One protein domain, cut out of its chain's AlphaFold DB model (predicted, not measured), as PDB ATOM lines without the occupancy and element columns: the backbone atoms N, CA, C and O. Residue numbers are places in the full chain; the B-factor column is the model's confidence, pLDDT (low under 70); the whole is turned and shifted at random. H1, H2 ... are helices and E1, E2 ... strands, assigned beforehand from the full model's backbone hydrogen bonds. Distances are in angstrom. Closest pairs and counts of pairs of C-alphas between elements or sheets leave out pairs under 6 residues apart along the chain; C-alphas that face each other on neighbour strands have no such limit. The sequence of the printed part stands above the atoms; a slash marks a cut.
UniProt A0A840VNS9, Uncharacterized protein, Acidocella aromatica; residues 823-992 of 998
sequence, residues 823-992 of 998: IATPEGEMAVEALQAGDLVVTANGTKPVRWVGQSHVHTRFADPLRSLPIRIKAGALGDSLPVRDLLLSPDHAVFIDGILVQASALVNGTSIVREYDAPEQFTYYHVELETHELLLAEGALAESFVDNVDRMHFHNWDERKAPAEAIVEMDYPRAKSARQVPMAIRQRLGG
ATOM      1  N   ILE A 823     -27.263 -17.581  39.667       97.81
ATOM      2  CA  ILE A 823     -26.408 -18.121  38.610       97.81
ATOM      3  C   ILE A 823     -26.510 -19.653  38.627       97.81
ATOM      4  O   ILE A 823     -26.450 -20.280  39.687       97.81
ATOM      5  N   ALA A 824     -26.672 -20.274  37.461       96.62
ATOM      6  CA  ALA A 824     -26.733 -21.731  37.356       96.62
ATOM      7  C   ALA A 824     -25.349 -22.390  37.544       96.62
ATOM      8  O   ALA A 824     -24.386 -22.025  36.871       96.62
ATOM      9  N   THR A 825     -25.271 -23.414  38.397       96.12
ATOM     10  CA  THR A 825     -24.154 -24.367  38.546       96.12
ATOM     11  C   THR A 825     -24.616 -25.775  38.127       96.12
ATOM     12  O   THR A 825     -25.822 -26.018  38.000       96.12
ATOM     13  N   PRO A 826     -23.705 -26.741  37.902       94.50
ATOM     14  CA  PRO A 826     -24.082 -28.135  37.639       94.50
ATOM     15  C   PRO A 826     -24.894 -28.803  38.768       94.50
ATOM     16  O   PRO A 826     -25.637 -29.753  38.516       94.50
ATOM     17  N   GLU A 827     -24.754 -28.324  40.004       91.12
ATOM     18  CA  GLU A 827     -25.383 -28.855  41.219       91.12
ATOM     19  C   GLU A 827     -26.718 -28.168  41.564       91.12
ATOM     20  O   GLU A 827     -27.505 -28.713  42.344       91.12
ATOM     21  N   GLY A 828     -26.989 -26.984  41.005       91.75
ATOM     22  CA  GLY A 828     -28.194 -26.194  41.260       91.75
ATOM     23  C   GLY A 828     -27.996 -24.706  40.963       91.75
ATOM     24  O   GLY A 828     -27.040 -24.309  40.317       91.75
ATOM     25  N   GLU A 829     -28.902 -23.851  41.433       94.69
ATOM     26  CA  GLU A 829     -28.775 -22.396  41.274       94.69
ATOM     27  C   GLU A 829     -28.184 -21.741  42.535       94.69
ATOM     28  O   GLU A 829     -28.814 -21.725  43.602       94.69
ATOM     29  N   MET A 830     -26.994 -21.154  42.408       96.38
ATOM     30  CA  MET A 830     -26.306 -20.436  43.485       96.38
ATOM     31  C   MET A 830     -26.581 -18.930  43.394       96.38
ATOM     32  O   MET A 830     -26.804 -18.402  42.311       96.38
ATOM     33  N   ALA A 831     -26.609 -18.222  44.524       97.00
ATOM     34  CA  ALA A 831     -26.690 -16.760  44.506       97.00
ATOM     35  C   ALA A 831     -25.324 -16.161  44.134       97.00
ATOM     36  O   ALA A 831     -24.301 -16.698  44.561       97.00
ATOM     37  N   VAL A 832     -25.294 -15.071  43.367       96.88
ATOM     38  CA  VAL A 832     -24.044 -14.471  42.868       96.88
ATOM     39  C   VAL A 832     -23.094 -14.051  43.999       96.88
ATOM     40  O   VAL A 832     -21.892 -14.261  43.891       96.88
ATOM     41  N   GLU A 833     -23.631 -13.576  45.127       95.81
ATOM     42  CA  GLU A 833     -22.876 -13.208  46.332       95.81
ATOM     43  C   GLU A 833     -22.273 -14.401  47.102       95.81
ATOM     44  O   GLU A 833     -21.538 -14.206  48.070       95.81
ATOM     45  N   ALA A 834     -22.611 -15.635  46.711       96.12
ATOM     46  CA  ALA A 834     -22.127 -16.868  47.328       96.12
ATOM     47  C   ALA A 834     -21.125 -17.647  46.453       96.12
ATOM     48  O   ALA A 834     -20.526 -18.594  46.958       96.12
ATOM     49  N   LEU A 835     -20.935 -17.252  45.186       96.19
ATOM     50  CA  LEU A 835     -19.932 -17.839  44.291       96.19
ATOM     51  C   LEU A 835     -18.509 -17.488  44.744       96.19
ATOM     52  O   LEU A 835     -18.233 -16.365  45.170       96.19
ATOM     53  N   GLN A 836     -17.586 -18.434  44.591       93.94
ATOM     54  CA  GLN A 836     -16.170 -18.282  44.920       93.94
ATOM     55  C   GLN A 836     -15.269 -18.714  43.755       93.94
ATOM     56  O   GLN A 836     -15.667 -19.464  42.863       93.94
ATOM     57  N   ALA A 837     -14.018 -18.246  43.755       93.38
ATOM     58  CA  ALA A 837     -13.031 -18.661  42.760       93.38
ATOM     59  C   ALA A 837     -12.793 -20.184  42.833       93.38
ATOM     60  O   ALA A 837     -12.393 -20.716  43.869       93.38
ATOM     61  N   GLY A 838     -13.028 -20.875  41.716       93.19
ATOM     62  CA  GLY A 838     -13.012 -22.334  41.599       93.19
ATOM     63  C   GLY A 838     -14.393 -22.986  41.463       93.19
ATOM     64  O   GLY A 838     -14.451 -24.120  40.987       93.19
ATOM     65  N   ASP A 839     -15.486 -22.296  41.810       96.38
ATOM     66  CA  ASP A 839     -16.845 -22.817  41.604       96.38
ATOM     67  C   ASP A 839     -17.172 -22.963  40.114       96.38
ATOM     68  O   ASP A 839     -16.663 -22.230  39.265       96.38
ATOM     69  N   LEU A 840     -18.038 -23.918  39.778       96.75
ATOM     70  CA  LEU A 840     -18.430 -24.202  38.399       96.75
ATOM     71  C   LEU A 840     -19.757 -23.525  38.057       96.75
ATOM     72  O   LEU A 840     -20.773 -23.817  38.674       96.75
ATOM     73  N   VAL A 841     -19.784 -22.690  37.020       97.00
ATOM     74  CA  VAL A 841     -21.012 -22.069  36.494       97.00
ATOM     75  C   VAL A 841     -21.340 -22.589  35.097       97.00
ATOM     76  O   VAL A 841     -20.455 -22.981  34.334       97.00
ATOM     77  N   VAL A 842     -22.627 -22.629  34.761       95.88
ATOM     78  CA  VAL A 842     -23.130 -23.058  33.454       95.88
ATOM     79  C   VAL A 842     -23.195 -21.851  32.521       95.88
ATOM     80  O   VAL A 842     -23.911 -20.884  32.797       95.88
ATOM     81  N   THR A 843     -22.469 -21.923  31.406       95.50
ATOM     82  CA  THR A 843     -22.513 -20.940  30.317       95.50
ATOM     83  C   THR A 843     -23.204 -21.527  29.082       95.50
ATOM     84  O   THR A 843     -23.407 -22.742  28.980       95.50
ATOM     85  N   ALA A 844     -23.523 -20.681  28.099       91.12
ATOM     86  CA  ALA A 844     -24.004 -21.117  26.784       91.12
ATOM     87  C   ALA A 844     -23.052 -22.103  26.067       91.12
ATOM     88  O   ALA A 844     -23.511 -22.919  25.268       91.12
ATOM     89  N   ASN A 845     -21.749 -22.069  26.380       89.56
ATOM     90  CA  ASN A 845     -20.721 -22.953  25.820       89.56
ATOM     91  C   ASN A 845     -20.356 -24.131  26.752       89.56
ATOM     92  O   ASN A 845     -19.377 -24.839  26.507       89.56
ATOM     93  N   GLY A 846     -21.143 -24.366  27.809       91.38
ATOM     94  CA  GLY A 846     -20.940 -25.433  28.790       91.38
ATOM     95  C   GLY A 846     -20.427 -24.930  30.140       91.38
ATOM     96  O   GLY A 846     -20.468 -23.746  30.448       91.38
ATOM     97  N   THR A 847     -19.980 -25.843  30.998       95.88
ATOM     98  CA  THR A 847     -19.555 -25.494  32.362       95.88
ATOM     99  C   THR A 847     -18.154 -24.870  32.380       95.88
ATOM    100  O   THR A 847     -17.219 -25.460  31.837       95.88
ATOM    101  N   LYS A 848     -17.984 -23.725  33.053       96.00
ATOM    102  CA  LYS A 848     -16.700 -23.017  33.223       96.00
ATOM    103  C   LYS A 848     -16.412 -22.706  34.705       96.00
ATOM    104  O   LYS A 848     -17.358 -22.485  35.458       96.00
ATOM    105  N   PRO A 849     -15.137 -22.685  35.141       96.19
ATOM    106  CA  PRO A 849     -14.769 -22.310  36.505       96.19
ATOM    107  C   PRO A 849     -14.712 -20.787  36.689       96.19
ATOM    108  O   PRO A 849     -14.076 -20.087  35.895       96.19
ATOM    109  N   VAL A 850     -15.307 -20.297  37.775       95.62
ATOM    110  CA  VAL A 850     -15.172 -18.919  38.268       95.62
ATOM    111  C   VAL A 850     -13.706 -18.640  38.585       95.62
ATOM    112  O   VAL A 850     -13.065 -19.377  39.333       95.62
ATOM    113  N   ARG A 851     -13.162 -17.567  38.011       92.44
ATOM    114  CA  ARG A 851     -11.795 -17.094  38.264       92.44
ATOM    115  C   ARG A 851     -11.749 -16.078  39.399       92.44
ATOM    116  O   ARG A 851     -10.822 -16.124  40.203       92.44
ATOM    117  N   TRP A 852     -12.758 -15.216  39.489       92.56
ATOM    118  CA  TRP A 852     -12.913 -14.189  40.520       92.56
ATOM    119  C   TRP A 852     -14.365 -13.684  40.542       92.56
ATOM    120  O   TRP A 852     -15.097 -13.853  39.564       92.56
ATOM    121  N   VAL A 853     -14.779 -13.070  41.653       92.62
ATOM    122  CA  VAL A 853     -16.056 -12.355  41.765       92.62
ATOM    123  C   VAL A 853     -15.759 -10.935  42.242       92.62
ATOM    124  O   VAL A 853     -15.435 -10.717  43.412       92.62
ATOM    125  N   GLY A 854     -15.832  -9.975  41.323       89.12
ATOM    126  CA  GLY A 854     -15.656  -8.557  41.616       89.12
ATOM    127  C   GLY A 854     -16.867  -7.995  42.355       89.12
ATOM    128  O   GLY A 854     -18.003  -8.362  42.056       89.12
ATOM    129  N   GLN A 855     -16.632  -7.111  43.322       88.00
ATOM    130  CA  GLN A 855     -17.643  -6.502  44.188       88.00
ATOM    131  C   GLN A 855     -17.586  -4.975  44.062       88.00
ATOM    132  O   GLN A 855     -16.525  -4.394  44.271       88.00
ATOM    133  N   SER A 856     -18.695  -4.299  43.760       81.69
ATOM    134  CA  SER A 856     -18.777  -2.829  43.824       81.69
ATOM    135  C   SER A 856     -19.870  -2.390  44.792       81.69
ATOM    136  O   SER A 856     -21.003  -2.861  44.709       81.69
ATOM    137  N   HIS A 857     -19.535  -1.512  45.735       82.25
ATOM    138  CA  HIS A 857     -20.478  -1.006  46.727       82.25
ATOM    139  C   HIS A 857     -21.119   0.284  46.218       82.25
ATOM    140  O   HIS A 857     -20.426   1.243  45.897       82.25
ATOM    141  N   VAL A 858     -22.449   0.313  46.175       77.25
ATOM    142  CA  VAL A 858     -23.235   1.476  45.755       77.25
ATOM    143  C   VAL A 858     -23.951   2.055  46.966       77.25
ATOM    144  O   VAL A 858     -24.613   1.336  47.718       77.25
ATOM    145  N   HIS A 859     -23.854   3.373  47.131       78.50
ATOM    146  CA  HIS A 859     -24.567   4.127  48.155       78.50
ATOM    147  C   HIS A 859     -25.472   5.153  47.455       78.50
ATOM    148  O   HIS A 859     -25.001   6.155  46.923       78.50
ATOM    149  N   THR A 860     -26.785   4.907  47.420       75.06
ATOM    150  CA  THR A 860     -27.734   5.621  46.528       75.06
ATOM    151  C   THR A 860     -27.898   7.111  46.826       75.06
ATOM    152  O   THR A 860     -28.418   7.855  46.006       75.06
ATOM    153  N   ARG A 861     -27.423   7.556  47.992       65.81
ATOM    154  CA  ARG A 861     -27.322   8.964  48.383       65.81
ATOM    155  C   ARG A 861     -26.313   9.766  47.541       65.81
ATOM    156  O   ARG A 861     -26.455  10.982  47.468       65.81
ATOM    157  N   PHE A 862     -25.317   9.091  46.972       58.72
ATOM    158  CA  PHE A 862     -24.199   9.679  46.223       58.72
ATOM    159  C   PHE A 862     -24.169   9.189  44.760       58.72
ATOM    160  O   PHE A 862     -23.693   9.867  43.864       58.72
ATOM    161  N   ALA A 863     -24.769   8.029  44.479       58.38
ATOM    162  CA  ALA A 863     -24.782   7.447  43.141       58.38
ATOM    163  C   ALA A 863     -25.926   7.982  42.251       58.38
ATOM    164  O   ALA A 863     -27.086   7.968  42.668       58.38
ATOM    165  N   ASP A 864     -25.627   8.349  40.995       69.69
ATOM    166  CA  ASP A 864     -26.647   8.747  40.011       69.69
ATOM    167  C   ASP A 864     -27.740   7.664  39.851       69.69
ATOM    168  O   ASP A 864     -27.437   6.511  39.503       69.69
ATOM    169  N   PRO A 865     -29.028   8.019  40.032       71.94
ATOM    170  CA  PRO A 865     -30.152   7.150  39.728       71.94
ATOM    171  C   PRO A 865     -30.088   6.460  38.359       71.94
ATOM    172  O   PRO A 865     -30.554   5.328  38.242       71.94
ATOM    173  N   LEU A 866     -29.545   7.093  37.315       72.19
ATOM    174  CA  LEU A 866     -29.587   6.565  35.951       72.19
ATOM    175  C   LEU A 866     -28.421   5.625  35.593       72.19
ATOM    176  O   LEU A 866     -28.667   4.606  34.936       72.19
ATOM    177  N   ARG A 867     -27.205   5.888  36.070       69.62
ATOM    178  CA  ARG A 867     -26.020   5.029  35.898       69.62
ATOM    179  C   ARG A 867     -25.925   3.909  36.946       69.62
ATOM    180  O   ARG A 867     -25.367   2.860  36.637       69.62
ATOM    181  N   SER A 868     -26.525   4.061  38.136       77.44
ATOM    182  CA  SER A 868     -26.260   3.145  39.267       77.44
ATOM    183  C   SER A 868     -27.458   2.361  39.824       77.44
ATOM    184  O   SER A 868     -27.266   1.231  40.285       77.44
ATOM    185  N   LEU A 869     -28.698   2.879  39.790       88.19
ATOM    186  CA  LEU A 869     -29.845   2.111  40.316       88.19
ATOM    187  C   LEU A 869     -30.188   0.901  39.430       88.19
ATOM    188  O   LEU A 869     -30.138   1.035  38.205       88.19
ATOM    189  N   PRO A 870     -30.597  -0.245  40.011       93.69
ATOM    190  CA  PRO A 870     -30.797  -1.472  39.249       93.69
ATOM    191  C   PRO A 870     -31.872  -1.356  38.170       93.69
ATOM    192  O   PRO A 870     -32.897  -0.697  38.350       93.69
ATOM    193  N   ILE A 871     -31.695  -2.088  37.075       96.50
ATOM    194  CA  ILE A 871     -32.772  -2.399  36.139       96.50
ATOM    195  C   ILE A 871     -33.345  -3.766  36.505       96.50
ATOM    196  O   ILE A 871     -32.657  -4.784  36.440       96.50
ATOM    197  N   ARG A 872     -34.628  -3.783  36.872       97.19
ATOM    198  CA  ARG A 872     -35.431  -4.985  37.098       97.19
ATOM    199  C   ARG A 872     -36.043  -5.435  35.773       97.19
ATOM    200  O   ARG A 872     -37.014  -4.846  35.287       97.19
ATOM    201  N   ILE A 873     -35.511  -6.522  35.228       97.19
ATOM    202  CA  ILE A 873     -36.133  -7.317  34.167       97.19
ATOM    203  C   ILE A 873     -37.065  -8.314  34.866       97.19
ATOM    204  O   ILE A 873     -36.602  -9.244  35.526       97.19
ATOM    205  N   LYS A 874     -38.384  -8.107  34.783       96.44
ATOM    206  CA  LYS A 874     -39.350  -8.950  35.509       96.44
ATOM    207  C   LYS A 874     -39.401 -10.375  34.953       96.44
ATOM    208  O   LYS A 874     -39.091 -10.600  33.783       96.44
ATOM    209  N   ALA A 875     -39.851 -11.322  35.773       95.75
ATOM    210  CA  ALA A 875     -40.006 -12.715  35.364       95.75
ATOM    211  C   ALA A 875     -40.817 -12.847  34.052       95.75
ATOM    212  O   ALA A 875     -41.922 -12.312  33.927       95.75
ATOM    213  N   GLY A 876     -40.259 -13.548  33.063       91.25
ATOM    214  CA  GLY A 876     -40.836 -13.737  31.728       91.25
ATOM    215  C   GLY A 876     -40.750 -12.543  30.765       91.25
ATOM    216  O   GLY A 876     -41.275 -12.643  29.655       91.25
ATOM    217  N   ALA A 877     -40.119 -11.424  31.142       93.31
ATOM    218  CA  ALA A 877     -40.117 -10.196  30.341       93.31
ATOM    219  C   ALA A 877     -39.341 -10.275  29.012       93.31
ATOM    220  O   ALA A 877     -39.629  -9.472  28.126       93.31
ATOM    221  N   LEU A 878     -38.384 -11.200  28.851       91.50
ATOM    222  CA  LEU A 878     -37.527 -11.307  27.655       91.50
ATOM    223  C   LEU A 878     -38.128 -12.178  26.530       91.50
ATOM    224  O   LEU A 878     -37.672 -12.127  25.381       91.50
ATOM    225  N   GLY A 879     -39.174 -12.943  26.849       84.12
ATOM    226  CA  GLY A 879     -39.711 -14.026  26.020       84.12
ATOM    227  C   GLY A 879     -39.477 -15.395  26.666       84.12
ATOM    228  O   GLY A 879     -38.753 -15.506  27.646       84.12
ATOM    229  N   ASP A 880     -40.142 -16.432  26.150       82.00
ATOM    230  CA  ASP A 880     -39.955 -17.851  26.518       82.00
ATOM    231  C   ASP A 880     -39.968 -18.188  28.028       82.00
ATOM    232  O   ASP A 880     -39.466 -19.221  28.462       82.00
ATOM    233  N   SER A 881     -40.648 -17.362  28.833       88.00
ATOM    234  CA  SER A 881     -40.685 -17.422  30.309       88.00
ATOM    235  C   SER A 881     -39.351 -17.097  31.005       88.00
ATOM    236  O   SER A 881     -39.158 -17.476  32.158       88.00
ATOM    237  N   LEU A 882     -38.458 -16.366  30.329       91.94
ATOM    238  CA  LEU A 882     -37.188 -15.866  30.853       91.94
ATOM    239  C   LEU A 882     -37.238 -14.351  31.151       91.94
ATOM    240  O   LEU A 882     -37.897 -13.606  30.417       91.94
ATOM    241  N   PRO A 883     -36.520 -13.862  32.178       96.00
ATOM    242  CA  PRO A 883     -35.891 -14.637  33.257       96.00
ATOM    243  C   PRO A 883     -36.936 -15.400  34.099       96.00
ATOM    244  O   PRO A 883     -38.111 -15.038  34.105       96.00
ATOM    245  N   VAL A 884     -36.539 -16.473  34.789       94.81
ATOM    246  CA  VAL A 884     -37.466 -17.333  35.565       94.81
ATOM    247  C   VAL A 884     -37.883 -16.719  36.909       94.81
ATOM    248  O   VAL A 884     -38.851 -17.166  37.528       94.81
ATOM    249  N   ARG A 885     -37.179 -15.670  37.342       95.50
ATOM    250  CA  ARG A 885     -37.512 -14.752  38.445       95.50
ATOM    251  C   ARG A 885     -37.229 -13.322  37.975       95.50
ATOM    252  O   ARG A 885     -36.763 -13.128  36.860       95.50
ATOM    253  N   ASP A 886     -37.494 -12.322  38.808       96.75
ATOM    254  CA  ASP A 886     -37.060 -10.953  38.516       96.75
ATOM    255  C   ASP A 886     -35.525 -10.866  38.571       96.75
ATOM    256  O   ASP A 886     -34.934 -11.034  39.637       96.75
ATOM    257  N   LEU A 887     -34.893 -10.588  37.429       97.31
ATOM    258  CA  LEU A 887     -33.450 -10.393  37.295       97.31
ATOM    259  C   LEU A 887     -33.128  -8.907  37.490       97.31
ATOM    260  O   LEU A 887     -33.680  -8.058  36.786       97.31
ATOM    261  N   LEU A 888     -32.253  -8.591  38.448       96.19
ATOM    262  CA  LEU A 888     -31.791  -7.227  38.709       96.19
ATOM    263  C   LEU A 888     -30.317  -7.094  38.314       96.19
ATOM    264  O   LEU A 888     -29.458  -7.841  38.784       96.19
ATOM    265  N   LEU A 889     -30.040  -6.117  37.457       95.19
ATOM    266  CA  LEU A 889     -28.721  -5.830  36.894       95.19
ATOM    267  C   LEU A 889     -28.374  -4.358  37.101       95.19
ATOM    268  O   LEU A 889     -29.278  -3.532  37.240       95.19
ATOM    269  N   SER A 890     -27.089  -4.012  37.054       90.19
ATOM    270  CA  SER A 890     -26.706  -2.621  36.822       90.19
ATOM    271  C   SER A 890     -27.187  -2.158  35.436       90.19
ATOM    272  O   SER A 890     -27.397  -2.993  34.549       90.19
ATOM    273  N   PRO A 891     -27.386  -0.845  35.221       88.81
ATOM    274  CA  PRO A 891     -27.925  -0.316  33.968       88.81
ATOM    275  C   PRO A 891     -27.208  -0.813  32.716       88.81
ATOM    276  O   PRO A 891     -27.864  -1.189  31.750       88.81
ATOM    277  N   ASP A 892     -25.884  -0.895  32.751       85.44
ATOM    278  CA  ASP A 892     -25.103  -1.088  31.535       85.44
ATOM    279  C   ASP A 892     -24.634  -2.534  31.316       85.44
ATOM    280  O   ASP A 892     -24.097  -2.856  30.256       85.44
ATOM    281  N   HIS A 893     -24.917  -3.438  32.260       90.44
ATOM    282  CA  HIS A 893     -24.694  -4.879  32.107       90.44
ATOM    283  C   HIS A 893     -25.573  -5.449  30.979       90.44
ATOM    284  O   HIS A 893     -26.774  -5.154  30.913       90.44
ATOM    285  N   ALA A 894     -25.003  -6.268  30.088       91.88
ATOM    286  CA  ALA A 894     -25.741  -6.791  28.942       91.88
ATOM    287  C   ALA A 894     -26.448  -8.129  29.209       91.88
ATOM    288  O   ALA A 894     -25.932  -9.033  29.866       91.88
ATOM    289  N   VAL A 895     -27.625  -8.275  28.604       94.81
ATOM    290  CA  VAL A 895     -28.302  -9.559  28.392       94.81
ATOM    291  C   VAL A 895     -28.278  -9.912  26.909       94.81
ATOM    292  O   VAL A 895     -28.358  -9.039  26.044       94.81
ATOM    293  N   PHE A 896     -28.165 -11.199  26.602       95.31
ATOM    294  CA  PHE A 896     -28.059 -11.682  25.231       95.31
ATOM    295  C   PHE A 896     -29.435 -12.006  24.647       95.31
ATOM    296  O   PHE A 896     -30.144 -12.888  25.137       95.31
ATOM    297  N   ILE A 897     -29.814 -11.292  23.585       93.56
ATOM    298  CA  ILE A 897     -31.129 -11.391  22.941       93.56
ATOM    299  C   ILE A 897     -30.937 -11.485  21.424       93.56
ATOM    300  O   ILE A 897     -30.336 -10.606  20.814       93.56
ATOM    301  N   ASP A 898     -31.461 -12.550  20.815       91.44
ATOM    302  CA  ASP A 898     -31.474 -12.810  19.363       91.44
ATOM    303  C   ASP A 898     -30.112 -12.630  18.643       91.44
ATOM    304  O   ASP A 898     -30.070 -12.250  17.473       91.44
ATOM    305  N   GLY A 899     -28.991 -12.910  19.321       91.06
ATOM    306  CA  GLY A 899     -27.639 -12.743  18.762       91.06
ATOM    307  C   GLY A 899     -26.954 -11.410  19.083       91.06
ATOM    308  O   GLY A 899     -25.937 -11.102  18.470       91.06
ATOM    309  N   ILE A 900     -27.508 -10.611  20.000       93.06
ATOM    310  CA  ILE A 900     -27.049  -9.253  20.329       93.06
ATOM    311  C   ILE A 900     -26.859  -9.126  21.843       93.06
ATOM    312  O   ILE A 900     -27.738  -9.522  22.610       93.06
ATOM    313  N   LEU A 901     -25.750  -8.525  22.278       93.19
ATOM    314  CA  LEU A 901     -25.550  -8.096  23.666       93.19
ATOM    315  C   LEU A 901     -26.265  -6.755  23.882       93.19
ATOM    316  O   LEU A 901     -25.882  -5.740  23.301       93.19
ATOM    317  N   VAL A 902     -27.326  -6.727  24.688       92.25
ATOM    318  CA  VAL A 902     -28.139  -5.521  24.912       92.25
ATOM    319  C   VAL A 902     -28.071  -5.092  26.371       92.25
ATOM    320  O   VAL A 902     -28.440  -5.862  27.255       92.25
ATOM    321  N   GLN A 903     -27.633  -3.857  26.622       92.50
ATOM    322  CA  GLN A 903     -27.564  -3.294  27.975       92.50
ATOM    323  C   GLN A 903     -28.960  -3.195  28.609       92.50
ATOM    324  O   GLN A 903     -29.930  -2.843  27.932       92.50
ATOM    325  N   ALA A 904     -29.083  -3.491  29.904       92.12
ATOM    326  CA  ALA A 904     -30.374  -3.497  30.593       92.12
ATOM    327  C   ALA A 904     -31.092  -2.127  30.523       92.12
ATOM    328  O   ALA A 904     -32.308  -2.063  30.328       92.12
ATOM    329  N   SER A 905     -30.333  -1.029  30.578       88.38
ATOM    330  CA  SER A 905     -30.766   0.362  30.398       88.38
ATOM    331  C   SER A 905     -31.455   0.590  29.046       88.38
ATOM    332  O   SER A 905     -32.503   1.234  28.976       88.38
ATOM    333  N   ALA A 906     -30.928  -0.013  27.977       87.94
ATOM    334  CA  ALA A 906     -31.467   0.058  26.620       87.94
ATOM    335  C   ALA A 906     -32.788  -0.715  26.427       87.94
ATOM    336  O   ALA A 906     -33.469  -0.513  25.417       87.94
ATOM    337  N   LEU A 907     -33.159  -1.582  27.378       91.56
ATOM    338  CA  LEU A 907     -34.381  -2.396  27.355       91.56
ATOM    339  C   LEU A 907     -35.544  -1.809  28.172       91.56
ATOM    340  O   LEU A 907     -36.654  -2.344  28.111       91.56
ATOM    341  N   VAL A 908     -35.319  -0.730  28.931       92.06
ATOM    342  CA  VAL A 908     -36.336  -0.135  29.813       92.06
ATOM    343  C   VAL A 908     -37.569   0.298  29.013       92.06
ATOM    344  O   VAL A 908     -37.504   1.153  28.134       92.06
ATOM    345  N   ASN A 909     -38.718  -0.287  29.357       86.19
ATOM    346  CA  ASN A 909     -39.997  -0.095  28.667       86.19
ATOM    347  C   ASN A 909     -41.119   0.411  29.595       86.19
ATOM    348  O   ASN A 909     -42.286   0.446  29.205       86.19
ATOM    349  N   GLY A 910     -40.783   0.747  30.846       86.69
ATOM    350  CA  GLY A 910     -41.709   1.290  31.845       86.69
ATOM    351  C   GLY A 910     -42.763   0.306  32.371       86.69
ATOM    352  O   GLY A 910     -43.604   0.705  33.174       86.69
ATOM    353  N   THR A 911     -42.746  -0.964  31.948       88.31
ATOM    354  CA  THR A 911     -43.812  -1.938  32.247       88.31
ATOM    355  C   THR A 911     -43.265  -3.284  32.729       88.31
ATOM    356  O   THR A 911     -43.387  -3.598  33.918       88.31
ATOM    357  N   SER A 912     -42.650  -4.078  31.847       91.00
ATOM    358  CA  SER A 912     -42.017  -5.367  32.178       91.00
ATOM    359  C   SER A 912     -40.520  -5.246  32.490       91.00
ATOM    360  O   SER A 912     -39.993  -6.068  33.235       91.00
ATOM    361  N   ILE A 913     -39.861  -4.196  31.993       95.88
ATOM    362  CA  ILE A 913     -38.458  -3.864  32.266       95.88
ATOM    363  C   ILE A 913     -38.408  -2.420  32.767       95.88
ATOM    364  O   ILE A 913     -38.799  -1.485  32.059       95.88
ATOM    365  N   VAL A 914     -37.997  -2.245  34.022       94.38
ATOM    366  CA  VAL A 914     -38.122  -0.985  34.775       94.38
ATOM    367  C   VAL A 914     -36.876  -0.713  35.610       94.38
ATOM    368  O   VAL A 914     -36.187  -1.641  36.017       94.38
ATOM    369  N   ARG A 915     -36.608   0.561  35.904       94.00
ATOM    370  CA  ARG A 915     -35.598   0.953  36.891       94.00
ATOM    371  C   ARG A 915     -36.159   0.822  38.306       94.00
ATOM    372  O   ARG A 915     -37.313   1.178  38.540       94.00
ATOM    373  N   GLU A 916     -35.344   0.313  39.219       92.94
ATOM    374  CA  GLU A 916     -35.684   0.114  40.620       92.94
ATOM    375  C   GLU A 916     -35.346   1.363  41.441       92.94
ATOM    376  O   GLU A 916     -34.196   1.582  41.816       92.94
ATOM    377  N   TYR A 917     -36.353   2.200  41.693       88.25
ATOM    378  CA  TYR A 917     -36.191   3.424  42.484       88.25
ATOM    379  C   TYR A 917     -36.307   3.186  43.998       88.25
ATOM    380  O   TYR A 917     -35.775   3.983  44.764       88.25
ATOM    381  N   ASP A 918     -36.922   2.078  44.433       87.69
ATOM    382  CA  ASP A 918     -37.065   1.711  45.852       87.69
ATOM    383  C   ASP A 918     -35.876   0.852  46.355       87.69
ATOM    384  O   ASP A 918     -36.021  -0.004  47.234       87.69
ATOM    385  N   ALA A 919     -34.684   1.046  45.780       87.06
ATOM    386  CA  ALA A 919     -33.470   0.337  46.188       87.06
ATOM    387  C   ALA A 919     -32.997   0.771  47.600       87.06
ATOM    388  O   ALA A 919     -33.177   1.931  47.980       87.06
ATOM    389  N   PRO A 920     -32.359  -0.119  48.389       87.94
ATOM    390  CA  PRO A 920     -31.795   0.235  49.693       87.94
ATOM    391  C   PRO A 920     -30.741   1.349  49.600       87.94
ATOM    392  O   PRO A 920     -30.067   1.484  48.584       87.94
ATOM    393  N   GLU A 921     -30.537   2.101  50.689       83.25
ATOM    394  CA  GLU A 921     -29.550   3.200  50.735       83.25
ATOM    395  C   GLU A 921     -28.108   2.736  50.435       83.25
ATOM    396  O   GLU A 921     -27.302   3.514  49.922       83.25
ATOM    397  N   GLN A 922     -27.800   1.465  50.724       86.44
ATOM    398  CA  GLN A 922     -26.524   0.801  50.448       86.44
ATOM    399  C   GLN A 922     -26.769  -0.620  49.921       86.44
ATOM    400  O   GLN A 922     -27.567  -1.362  50.500       86.44
ATOM    401  N   PHE A 923     -26.064  -1.022  48.860       88.00
ATOM    402  CA  PHE A 923     -26.049  -2.398  48.347       88.00
ATOM    403  C   PHE A 923     -24.728  -2.725  47.628       88.00
ATOM    404  O   PHE A 923     -24.006  -1.823  47.210       88.00
ATOM    405  N   THR A 924     -24.413  -4.013  47.462       88.56
ATOM    406  CA  THR A 924     -23.193  -4.475  46.773       88.56
ATOM    407  C   THR A 924     -23.555  -5.165  45.464       88.56
ATOM    408  O   THR A 924     -24.253  -6.170  45.460       88.56
ATOM    409  N   TYR A 925     -23.085  -4.633  44.347       92.00
ATOM    410  CA  TYR A 925     -23.116  -5.268  43.037       92.00
ATOM    411  C   TYR A 925     -21.993  -6.315  42.903       92.00
ATOM    412  O   TYR A 925     -20.898  -6.106  43.422       92.00
ATOM    413  N   TYR A 926     -22.234  -7.395  42.153       92.50
ATOM    414  CA  TYR A 926     -21.273  -8.484  41.919       92.50
ATOM    415  C   TYR A 926     -21.071  -8.754  40.423       92.50
ATOM    416  O   TYR A 926     -22.042  -8.769  39.671       92.50
ATOM    417  N   HIS A 927     -19.854  -9.046  39.966       91.50
ATOM    418  CA  HIS A 927     -19.596  -9.490  38.588       91.50
ATOM    419  C   HIS A 927     -18.649 -10.695  38.562       91.50
ATOM    420  O   HIS A 927     -17.773 -10.818  39.413       91.50
ATOM    421  N   VAL A 928     -18.855 -11.618  37.621       93.38
ATOM    422  CA  VAL A 928     -18.233 -12.951  37.629       93.38
ATOM    423  C   VAL A 928     -17.204 -13.049  36.507       93.38
ATOM    424  O   VAL A 928     -17.560 -13.000  35.329       93.38
ATOM    425  N   GLU A 929     -15.933 -13.217  36.874       92.62
ATOM    426  CA  GLU A 929     -14.839 -13.474  35.937       92.62
ATOM    427  C   GLU A 929     -14.735 -14.966  35.617       92.62
ATOM    428  O   GLU A 929     -14.747 -15.817  36.511       92.62
ATOM    429  N   LEU A 930     -14.576 -15.274  34.330       93.06
ATOM    430  CA  LEU A 930     -14.261 -16.599  33.805       93.06
ATOM    431  C   LEU A 930     -12.944 -16.555  33.017       93.06
ATOM    432  O   LEU A 930     -12.343 -15.507  32.822       93.06
ATOM    433  N   GLU A 931     -12.472 -17.719  32.576       90.06
ATOM    434  CA  GLU A 931     -11.257 -17.854  31.752       90.06
ATOM    435  C   GLU A 931     -11.393 -17.248  30.344       90.06
ATOM    436  O   GLU A 931     -10.402 -16.922  29.701       90.06
ATOM    437  N   THR A 932     -12.628 -17.100  29.868       90.56
ATOM    438  CA  THR A 932     -13.000 -16.502  28.583       90.56
ATOM    439  C   THR A 932     -14.267 -15.675  28.784       90.56
ATOM    440  O   THR A 932     -15.039 -15.977  29.696       90.56
ATOM    441  N   HIS A 933     -14.523 -14.678  27.930       92.38
ATOM    442  CA  HIS A 933     -15.817 -13.994  27.921       92.38
ATOM    443  C   HIS A 933     -16.902 -14.997  27.484       92.38
ATOM    444  O   HIS A 933     -16.754 -15.699  26.483       92.38
ATOM    445  N   GLU A 934     -17.958 -15.117  28.283       95.00
ATOM    446  CA  GLU A 934     -18.992 -16.144  28.194       95.00
ATOM    447  C   GLU A 934     -20.384 -15.578  28.506       95.00
ATOM    448  O   GLU A 934     -20.527 -14.556  29.177       95.00
ATOM    449  N   LEU A 935     -21.426 -16.299  28.083       96.25
ATOM    450  CA  LEU A 935     -22.810 -16.023  28.477       96.25
ATOM    451  C   LEU A 935     -23.222 -16.922  29.643       96.25
ATOM    452  O   LEU A 935     -23.447 -18.117  29.450       96.25
ATOM    453  N   LEU A 936     -23.337 -16.343  30.834       95.50
ATOM    454  CA  LEU A 936     -23.817 -16.985  32.058       95.50
ATOM    455  C   LEU A 936     -25.340 -17.159  32.025       95.50
ATOM    456  O   LEU A 936     -26.047 -16.312  31.483       95.50
ATOM    457  N   LEU A 937     -25.863 -18.210  32.662       95.50
ATOM    458  CA  LEU A 937     -27.301 -18.325  32.931       95.50
ATOM    459  C   LEU A 937     -27.630 -17.672  34.286       95.50
ATOM    460  O   LEU A 937     -27.441 -18.293  35.333       95.50
ATOM    461  N   ALA A 938     -28.133 -16.435  34.248       96.25
ATOM    462  CA  ALA A 938     -28.570 -15.642  35.399       96.25
ATOM    463  C   ALA A 938     -30.105 -15.529  35.416       96.25
ATOM    464  O   ALA A 938     -30.714 -15.036  34.469       96.25
ATOM    465  N   GLU A 939     -30.752 -16.044  36.465       96.50
ATOM    466  CA  GLU A 939     -32.203 -16.290  36.513       96.50
ATOM    467  C   GLU A 939     -32.712 -17.007  35.244       96.50
ATOM    468  O   GLU A 939     -33.761 -16.685  34.685       96.50
ATOM    469  N   GLY A 940     -31.926 -17.961  34.735       92.88
ATOM    470  CA  GLY A 940     -32.187 -18.696  33.492       92.88
ATOM    471  C   GLY A 940     -32.050 -17.888  32.191       92.88
ATOM    472  O   GLY A 940     -32.078 -18.489  31.120       92.88
ATOM    473  N   ALA A 941     -31.887 -16.563  32.249       95.81
ATOM    474  CA  ALA A 941     -31.596 -15.722  31.089       95.81
ATOM    475  C   ALA A 941     -30.085 -15.686  30.801       95.81
ATOM    476  O   ALA A 941     -29.271 -15.843  31.708       95.81
ATOM    477  N   LEU A 942     -29.705 -15.465  29.540       96.25
ATOM    478  CA  LEU A 942     -28.299 -15.322  29.158       96.25
ATOM    479  C   LEU A 942     -27.813 -13.894  29.444       96.25
ATOM    480  O   LEU A 942     -28.350 -12.934  28.890       96.25
ATOM    481  N   ALA A 943     -26.799 -13.774  30.296       94.75
ATOM    482  CA  ALA A 943     -26.212 -12.518  30.757       94.75
ATOM    483  C   ALA A 943     -24.675 -12.559  30.685       94.75
ATOM    484  O   ALA A 943     -24.075 -13.628  30.560       94.75
ATOM    485  N   GLU A 944     -24.040 -11.394  30.725       93.31
ATOM    486  CA  GLU A 944     -22.614 -11.231  30.435       93.31
ATOM    487  C   GLU A 944     -21.703 -11.682  31.601       93.31
ATOM    488  O   GLU A 944     -21.953 -11.362  32.766       93.31
ATOM    489  N   SER A 945     -20.619 -12.413  31.309       91.75
ATOM    490  CA  SER A 945     -19.484 -12.525  32.241       91.75
ATOM    491  C   SER A 945     -18.612 -11.267  32.185       91.75
ATOM    492  O   SER A 945     -18.727 -10.470  31.261       91.75
ATOM    493  N   PHE A 946     -17.679 -11.113  33.125       85.94
ATOM    494  CA  PHE A 946     -16.665 -10.059  33.024       85.94
ATOM    495  C   PHE A 946     -15.838 -10.188  31.729       85.94
ATOM    496  O   PHE A 946     -15.552 -11.298  31.263       85.94
ATOM    497  N   VAL A 947     -15.445  -9.034  31.185       79.69
ATOM    498  CA  VAL A 947     -14.616  -8.835  29.991       79.69
ATOM    499  C   VAL A 947     -13.732  -7.601  30.213       79.69
ATOM    500  O   VAL A 947     -14.164  -6.633  30.834       79.69
ATOM    501  N   ASP A 948     -12.501  -7.611  29.695       63.62
ATOM    502  CA  ASP A 948     -11.476  -6.585  29.969       63.62
ATOM    503  C   ASP A 948     -11.726  -5.210  29.295       63.62
ATOM    504  O   ASP A 948     -10.817  -4.390  29.200       63.62
ATOM    505  N   ASN A 949     -12.959  -4.925  28.851       52.62
ATOM    506  CA  ASN A 949     -13.405  -3.560  28.530       52.62
ATOM    507  C   ASN A 949     -13.891  -2.783  29.779       52.62
ATOM    508  O   ASN A 949     -14.119  -1.578  29.699       52.62
ATOM    509  N   VAL A 950     -13.986  -3.455  30.935       54.38
ATOM    510  CA  VAL A 950     -14.084  -2.847  32.269       54.38
ATOM    511  C   VAL A 950     -12.792  -3.147  33.018       54.38
ATOM    512  O   VAL A 950     -12.453  -4.312  33.209       54.38
ATOM    513  N   ASP A 951     -12.082  -2.125  33.497       64.88
ATOM    514  CA  ASP A 951     -10.922  -2.362  34.362       64.88
ATOM    515  C   ASP A 951     -11.371  -3.029  35.674       64.88
ATOM    516  O   ASP A 951     -12.354  -2.619  36.300       64.88
ATOM    517  N   ARG A 952     -10.622  -4.037  36.128       72.38
ATOM    518  CA  ARG A 952     -10.825  -4.674  37.434       72.38
ATOM    519  C   ARG A 952     -10.726  -3.667  38.577       72.38
ATOM    520  O   ARG A 952     -11.379  -3.884  39.593       72.38
ATOM    521  N   MET A 953      -9.969  -2.579  38.419       69.50
ATOM    522  CA  MET A 953      -9.818  -1.514  39.418       69.50
ATOM    523  C   MET A 953     -11.138  -0.825  39.818       69.50
ATOM    524  O   MET A 953     -11.210  -0.289  40.922       69.50
ATOM    525  N   HIS A 954     -12.206  -0.924  39.013       66.81
ATOM    526  CA  HIS A 954     -13.555  -0.465  39.390       66.81
ATOM    527  C   HIS A 954     -14.184  -1.247  40.565       66.81
ATOM    528  O   HIS A 954     -15.164  -0.798  41.165       66.81
ATOM    529  N   PHE A 955     -13.665  -2.431  40.903       75.31
ATOM    530  CA  PHE A 955     -14.201  -3.272  41.975       75.31
ATOM    531  C   PHE A 955     -13.427  -3.075  43.285       75.31
ATOM    532  O   PHE A 955     -12.202  -3.045  43.325       75.31
ATOM    533  N   HIS A 956     -14.145  -3.022  44.403       79.62
ATOM    534  CA  HIS A 956     -13.597  -2.756  45.736       79.62
ATOM    535  C   HIS A 956     -12.643  -3.856  46.248       79.62
ATOM    536  O   HIS A 956     -11.887  -3.613  47.184       79.62
ATOM    537  N   ASN A 957     -12.676  -5.049  45.646       84.75
ATOM    538  CA  ASN A 957     -11.787  -6.186  45.916       84.75
ATOM    539  C   ASN A 957     -10.849  -6.507  44.731       84.75
ATOM    540  O   ASN A 957     -10.416  -7.649  44.574       84.75
ATOM    541  N   TRP A 958     -10.541  -5.528  43.865       81.06
ATOM    542  CA  TRP A 958      -9.642  -5.720  42.714       81.06
ATOM    543  C   TRP A 958      -8.259  -6.253  43.100       81.06
ATOM    544  O   TRP A 958      -7.584  -6.906  42.300       81.06
ATOM    545  N   ASP A 959      -7.822  -5.991  44.332       79.38
ATOM    546  CA  ASP A 959      -6.510  -6.385  44.810       79.38
ATOM    547  C   ASP A 959      -6.343  -7.893  45.009       79.38
ATOM    548  O   ASP A 959      -5.228  -8.396  44.862       79.38
ATOM    549  N   GLU A 960      -7.442  -8.623  45.207       82.75
ATOM    550  CA  GLU A 960      -7.476 -10.089  45.157       82.75
ATOM    551  C   GLU A 960      -7.013 -10.628  43.791       82.75
ATOM    552  O   GLU A 960      -6.513 -11.752  43.696       82.75
ATOM    553  N   ARG A 961      -7.138  -9.818  42.728       76.19
ATOM    554  CA  ARG A 961      -6.877 -10.204  41.337       76.19
ATOM    555  C   ARG A 961      -5.583  -9.621  40.745       76.19
ATOM    556  O   ARG A 961      -5.300  -9.883  39.581       76.19
ATOM    557  N   LYS A 962      -4.747  -8.945  41.554       62.00
ATOM    558  CA  LYS A 962      -3.487  -8.226  41.202       62.00
ATOM    559  C   LYS A 962      -2.421  -8.959  40.367       62.00
ATOM    560  O   LYS A 962      -1.461  -8.323  39.937       62.00
ATOM    561  N   ALA A 963      -2.514 -10.273  40.167       56.03
ATOM    562  CA  ALA A 963      -1.602 -10.993  39.277       56.03
ATOM    563  C   ALA A 963      -1.974 -10.725  37.803       56.03
ATOM    564  O   ALA A 963      -3.168 -10.700  37.501       56.03
ATOM    565  N   PRO A 964      -1.000 -10.572  36.880       50.94
ATOM    566  CA  PRO A 964      -1.287 -10.262  35.480       50.94
ATOM    567  C   PRO A 964      -2.197 -11.332  34.870       50.94
ATOM    568  O   PRO A 964      -1.798 -12.486  34.703       50.94
ATOM    569  N   ALA A 965      -3.442 -10.947  34.587       59.31
ATOM    570  CA  ALA A 965      -4.381 -11.760  33.838       59.31
ATOM    571  C   ALA A 965      -3.967 -11.786  32.361       59.31
ATOM    572  O   ALA A 965      -3.489 -10.785  31.829       59.31
ATOM    573  N   GLU A 966      -4.185 -12.914  31.691       65.69
ATOM    574  CA  GLU A 966      -4.263 -12.909  30.230       65.69
ATOM    575  C   GLU A 966      -5.546 -12.166  29.831       65.69
ATOM    576  O   GLU A 966      -6.584 -12.349  30.470       65.69
ATOM    577  N   ALA A 967      -5.463 -11.296  28.821       71.88
ATOM    578  CA  ALA A 967      -6.568 -10.419  28.447       71.88
ATOM    579  C   ALA A 967      -7.766 -11.222  27.911       71.88
ATOM    580  O   ALA A 967      -7.652 -11.975  26.939       71.88
ATOM    581  N   ILE A 968      -8.922 -11.033  28.541       81.38
ATOM    582  CA  ILE A 968     -10.178 -11.701  28.217       81.38
ATOM    583  C   ILE A 968     -10.765 -11.046  26.963       81.38
ATOM    584  O   ILE A 968     -11.407  -9.998  27.023       81.38
ATOM    585  N   VAL A 969     -10.527 -11.684  25.815       81.81
ATOM    586  CA  VAL A 969     -11.035 -11.257  24.502       81.81
ATOM    587  C   VAL A 969     -12.569 -11.233  24.498       81.81
ATOM    588  O   VAL A 969     -13.212 -12.193  24.928       81.81
ATOM    589  N   GLU A 970     -13.155 -10.145  23.995       84.19
ATOM    590  CA  GLU A 970     -14.607  -9.981  23.890       84.19
ATOM    591  C   GLU A 970     -15.221 -10.957  22.864       84.19
ATOM    592  O   GLU A 970     -14.613 -11.263  21.838       84.19
ATOM    593  N   MET A 971     -16.430 -11.469  23.135       84.44
ATOM    594  CA  MET A 971     -17.154 -12.312  22.179       84.44
ATOM    595  C   MET A 971     -17.567 -11.510  20.935       84.44
ATOM    596  O   MET A 971     -18.050 -10.386  21.055       84.44
ATOM    597  N   ASP A 972     -17.465 -12.126  19.754       90.62
ATOM    598  CA  ASP A 972     -17.861 -11.545  18.460       90.62
ATOM    599  C   ASP A 972     -19.397 -11.494  18.295       90.62
ATOM    600  O   ASP A 972     -20.002 -12.237  17.519       90.62
ATOM    601  N   TYR A 973     -20.042 -10.636  19.090       89.19
ATOM    602  CA  TYR A 973     -21.468 -10.325  19.020       89.19
ATOM    603  C   TYR A 973     -21.693  -8.807  18.965       89.19
ATOM    604  O   TYR A 973     -21.081  -8.063  19.734       89.19
ATOM    605  N   PRO A 974     -22.612  -8.310  18.116       87.88
ATOM    606  CA  PRO A 974     -22.965  -6.895  18.098       87.88
ATOM    607  C   PRO A 974     -23.566  -6.459  19.441       87.88
ATOM    608  O   PRO A 974     -24.373  -7.176  20.040       87.88
ATOM    609  N   ARG A 975     -23.217  -5.246  19.888       87.25
ATOM    610  CA  ARG A 975     -23.687  -4.662  21.151       87.25
ATOM    611  C   ARG A 975     -24.636  -3.485  20.915       87.25
ATOM    612  O   ARG A 975     -24.345  -2.588  20.127       87.25
ATOM    613  N   ALA A 976     -25.752  -3.450  21.639       82.12
ATOM    614  CA  ALA A 976     -26.667  -2.312  21.689       82.12
ATOM    615  C   ALA A 976     -26.556  -1.613  23.054       82.12
ATOM    616  O   ALA A 976     -27.100  -2.090  24.051       82.12
ATOM    617  N   LYS A 977     -25.864  -0.465  23.072       80.38
ATOM    618  CA  LYS A 977     -25.649   0.380  24.260       80.38
ATOM    619  C   LYS A 977     -26.779   1.391  24.530       80.38
ATOM    620  O   LYS A 977     -26.700   2.229  25.416       80.38
ATOM    621  N   SER A 978     -27.834   1.390  23.715       75.25
ATOM    622  CA  SER A 978     -28.921   2.366  23.827       75.25
ATOM    623  C   SER A 978     -30.195   1.891  23.137       75.25
ATOM    624  O   SER A 978     -30.152   1.154  22.148       75.25
ATOM    625  N   ALA A 979     -31.354   2.371  23.600       78.12
ATOM    626  CA  ALA A 979     -32.661   1.989  23.057       78.12
ATOM    627  C   ALA A 979     -32.818   2.276  21.545       78.12
ATOM    628  O   ALA A 979     -33.642   1.642  20.887       78.12
ATOM    629  N   ARG A 980     -32.018   3.192  20.965       79.19
ATOM    630  CA  ARG A 980     -31.984   3.438  19.507       79.19
ATOM    631  C   ARG A 980     -31.321   2.295  18.727       79.19
ATOM    632  O   ARG A 980     -31.812   1.953  17.654       79.19
ATOM    633  N   GLN A 981     -30.277   1.680  19.288       80.75
ATOM    634  CA  GLN A 981     -29.522   0.570  18.689       80.75
ATOM    635  C   GLN A 981     -30.243  -0.783  18.810       80.75
ATOM    636  O   GLN A 981     -30.033  -1.655  17.972       80.75
ATOM    637  N   VAL A 982     -31.123  -0.965  19.804       84.50
ATOM    638  CA  VAL A 982     -31.917  -2.201  19.933       84.50
ATOM    639  C   VAL A 982     -32.820  -2.371  18.699       84.50
ATOM    640  O   VAL A 982     -33.618  -1.465  18.409       84.50
ATOM    641  N   PRO A 983     -32.763  -3.504  17.971       89.81
ATOM    642  CA  PRO A 983     -33.593  -3.722  16.792       89.81
ATOM    643  C   PRO A 983     -35.084  -3.548  17.064       89.81
ATOM    644  O   PRO A 983     -35.607  -3.956  18.104       89.81
ATOM    645  N   MET A 984     -35.794  -2.979  16.089       84.31
ATOM    646  CA  MET A 984     -37.222  -2.683  16.219       84.31
ATOM    647  C   MET A 984     -38.061  -3.940  16.509       84.31
ATOM    648  O   MET A 984     -39.015  -3.856  17.275       84.31
ATOM    649  N   ALA A 985     -37.676  -5.105  15.974       85.88
ATOM    650  CA  ALA A 985     -38.341  -6.380  16.254       85.88
ATOM    651  C   ALA A 985     -38.225  -6.801  17.734       85.88
ATOM    652  O   ALA A 985     -39.226  -7.193  18.332       85.88
ATOM    653  N   ILE A 986     -37.043  -6.650  18.347       88.75
ATOM    654  CA  ILE A 986     -36.842  -6.912  19.782       88.75
ATOM    655  C   ILE A 986     -37.665  -5.912  20.603       88.75
ATOM    656  O   ILE A 986     -38.460  -6.323  21.445       88.75
ATOM    657  N   ARG A 987     -37.576  -4.606  20.312       83.38
ATOM    658  CA  ARG A 987     -38.374  -3.587  21.025       83.38
ATOM    659  C   ARG A 987     -39.884  -3.825  20.926       83.38
ATOM    660  O   ARG A 987     -40.580  -3.661  21.923       83.38
ATOM    661  N   GLN A 988     -40.390  -4.261  19.772       82.25
ATOM    662  CA  GLN A 988     -41.804  -4.615  19.591       82.25
ATOM    663  C   GLN A 988     -42.201  -5.902  20.334       82.25
ATOM    664  O   GLN A 988     -43.321  -5.973  20.837       82.25
ATOM    665  N   ARG A 989     -41.305  -6.895  20.444       86.12
ATOM    666  CA  ARG A 989     -41.545  -8.118  21.233       86.12
ATOM    667  C   ARG A 989     -41.608  -7.831  22.735       86.12
ATOM    668  O   ARG A 989     -42.466  -8.381  23.417       86.12
ATOM    669  N   LEU A 990     -40.711  -6.979  23.237       84.69
ATOM    670  CA  LEU A 990     -40.555  -6.702  24.669       84.69
ATOM    671  C   LEU A 990     -41.506  -5.606  25.187       84.69
ATOM    672  O   LEU A 990     -41.998  -5.694  26.309       84.69
ATOM    673  N   GLY A 991     -41.787  -4.570  24.389       68.19
ATOM    674  CA  GLY A 991     -42.647  -3.428  24.742       68.19
ATOM    675  C   GLY A 991     -44.140  -3.662  24.479       68.19
ATOM    676  O   GLY A 991     -44.793  -2.825  23.853       68.19
ATOM    677  N   GLY A 992     -44.662  -4.823  24.883       48.81
ATOM    678  CA  GLY A 992     -45.948  -5.369  24.431       48.81
ATOM    679  C   GLY A 992     -47.145  -4.402  24.471       48.81
ATOM    680  O   GLY A 992     -47.691  -4.116  25.532       48.81
TER     681      GLY A 992
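Overview. This is residues 823 to 992 of the 998 residues of an uncharacterized protein of Acidocella aromatica (UniProt A0A840VNS9). Short strand hairpins make the body, with E12 and E13 in its middle: the hairpins E1-E2 and E3-E4 pack on E12 through E1 and E3, and the hairpin E8-E9 packs on E13 through E8. A long two-stranded ribbon, E5 with E11, and the small sheet E7-E6-E10 stand as the two sides of a rough V with H1 near its tip, while H3 and H4 lie toward opposite ends of the longest axis, joined by a long link. The printed part has 170 residues with four named helices and thirteen named strands, in the order E1 to E5, H1, E6 to E9, H2, E10 to E13, H3, H4; one sheet of three strands, order E7, E6, E10, and five of two strands are antiparallel. The class is mixed, helices and strands, with under half of the residues in named elements; the whole is compact, with a radius of gyration of the C-alphas of 15.6 A and spans of 46 by 39 by 29 A.

Arrangement. E1, residues 823 to 825, and E2, residues 828 to 831, form a hairpin, with N 823 and O 830 2.8 A apart. E3, residues 840 to 843, and E4, residues 846 to 849, form another, with N 841 and O 848 2.9 A apart. The closest C-alphas of E1 and E3 are those of Thr 825 and Val 841, 4.4 A apart. E4 runs on into E5, residues 852 to 859, across a break of 2 residues, at 78 degrees. E5 is the antiparallel neighbour of E11, residues 922 to 929, at 158 degrees, with N 854 and O 927 2.9 A apart and N 925 and O 856 2.8 A apart. After H1, residues 865 to 868, E6, residues 871 to 873, forms a hairpin with E7, residues 887 to 889, with N 871 and O 889 2.8 A apart. On its other side E6 is the neighbour of E10, residues 913 to 915, with N 872 and O 914 2.8 A apart. H1 is only just not on this sheet, with 4 pairs of C-alphas within 10 A. H2, residues 904 to 907, is on it at a height over the sheet of 8.0 A, only just over none of its strands, with 2 C-alphas falling on E6 and 2 on E10. E8, residues 894 to 897, and E9, residues 900 to 903, form a hairpin, with N 895 and O 902 2.9 A apart. E12, residues 935 to 938, and E13, residues 941 to 944, form a hairpin, with N 936 and O 943 2.8 A apart. The closest C-alphas of E8 and E13 are those of Val 895 and Ala 943, 4.3 A; of E1 and E12, Ile 823 and Ala 938, 4.6 A; of E3 and E12, Thr 843 and Leu 936, 4.5 A. H3, residues 958 to 961, comes closest to E5 at the C-alphas of Trp 958 and Gly 854, 6.7 A. Residues 975 to 976 pair with residues 901 to 902 of E9, parallel. H4, residues 984 to 990, is close to but not clearly touching H2, the closest C-alphas being those of Arg 987 and Leu 907, 7.6 A. In H4 every O i to N i+4 pair is within hydrogen-bond range; H1, H2 and H3 are too short for such a pair.

Along the chain. E1 begins at C-alpha 823, (-26.408, -18.121, 38.610). E5 measures 23.0 A and E11 23.5 A from first to last C-alpha; E5 ends at C-alpha 859, (-24.567, 4.127, 48.155). H4, 9.9 A long, ends at C-alpha 990, (-40.555, -6.702, 24.669).

Size, cuts and confidence. The C-alphas farthest apart are those of Ala 963 and Gly 992, 47.1 A. The printed part has no cut. The long links are E6 to E7, E13 to H3, and H3 to H4 with 22 residues. The mean pLDDT of the printed part is 86.6; residues 861 to 864, 867, 948 to 951, 953 to 954, 962 to 966 and 991 to 992 are under 70.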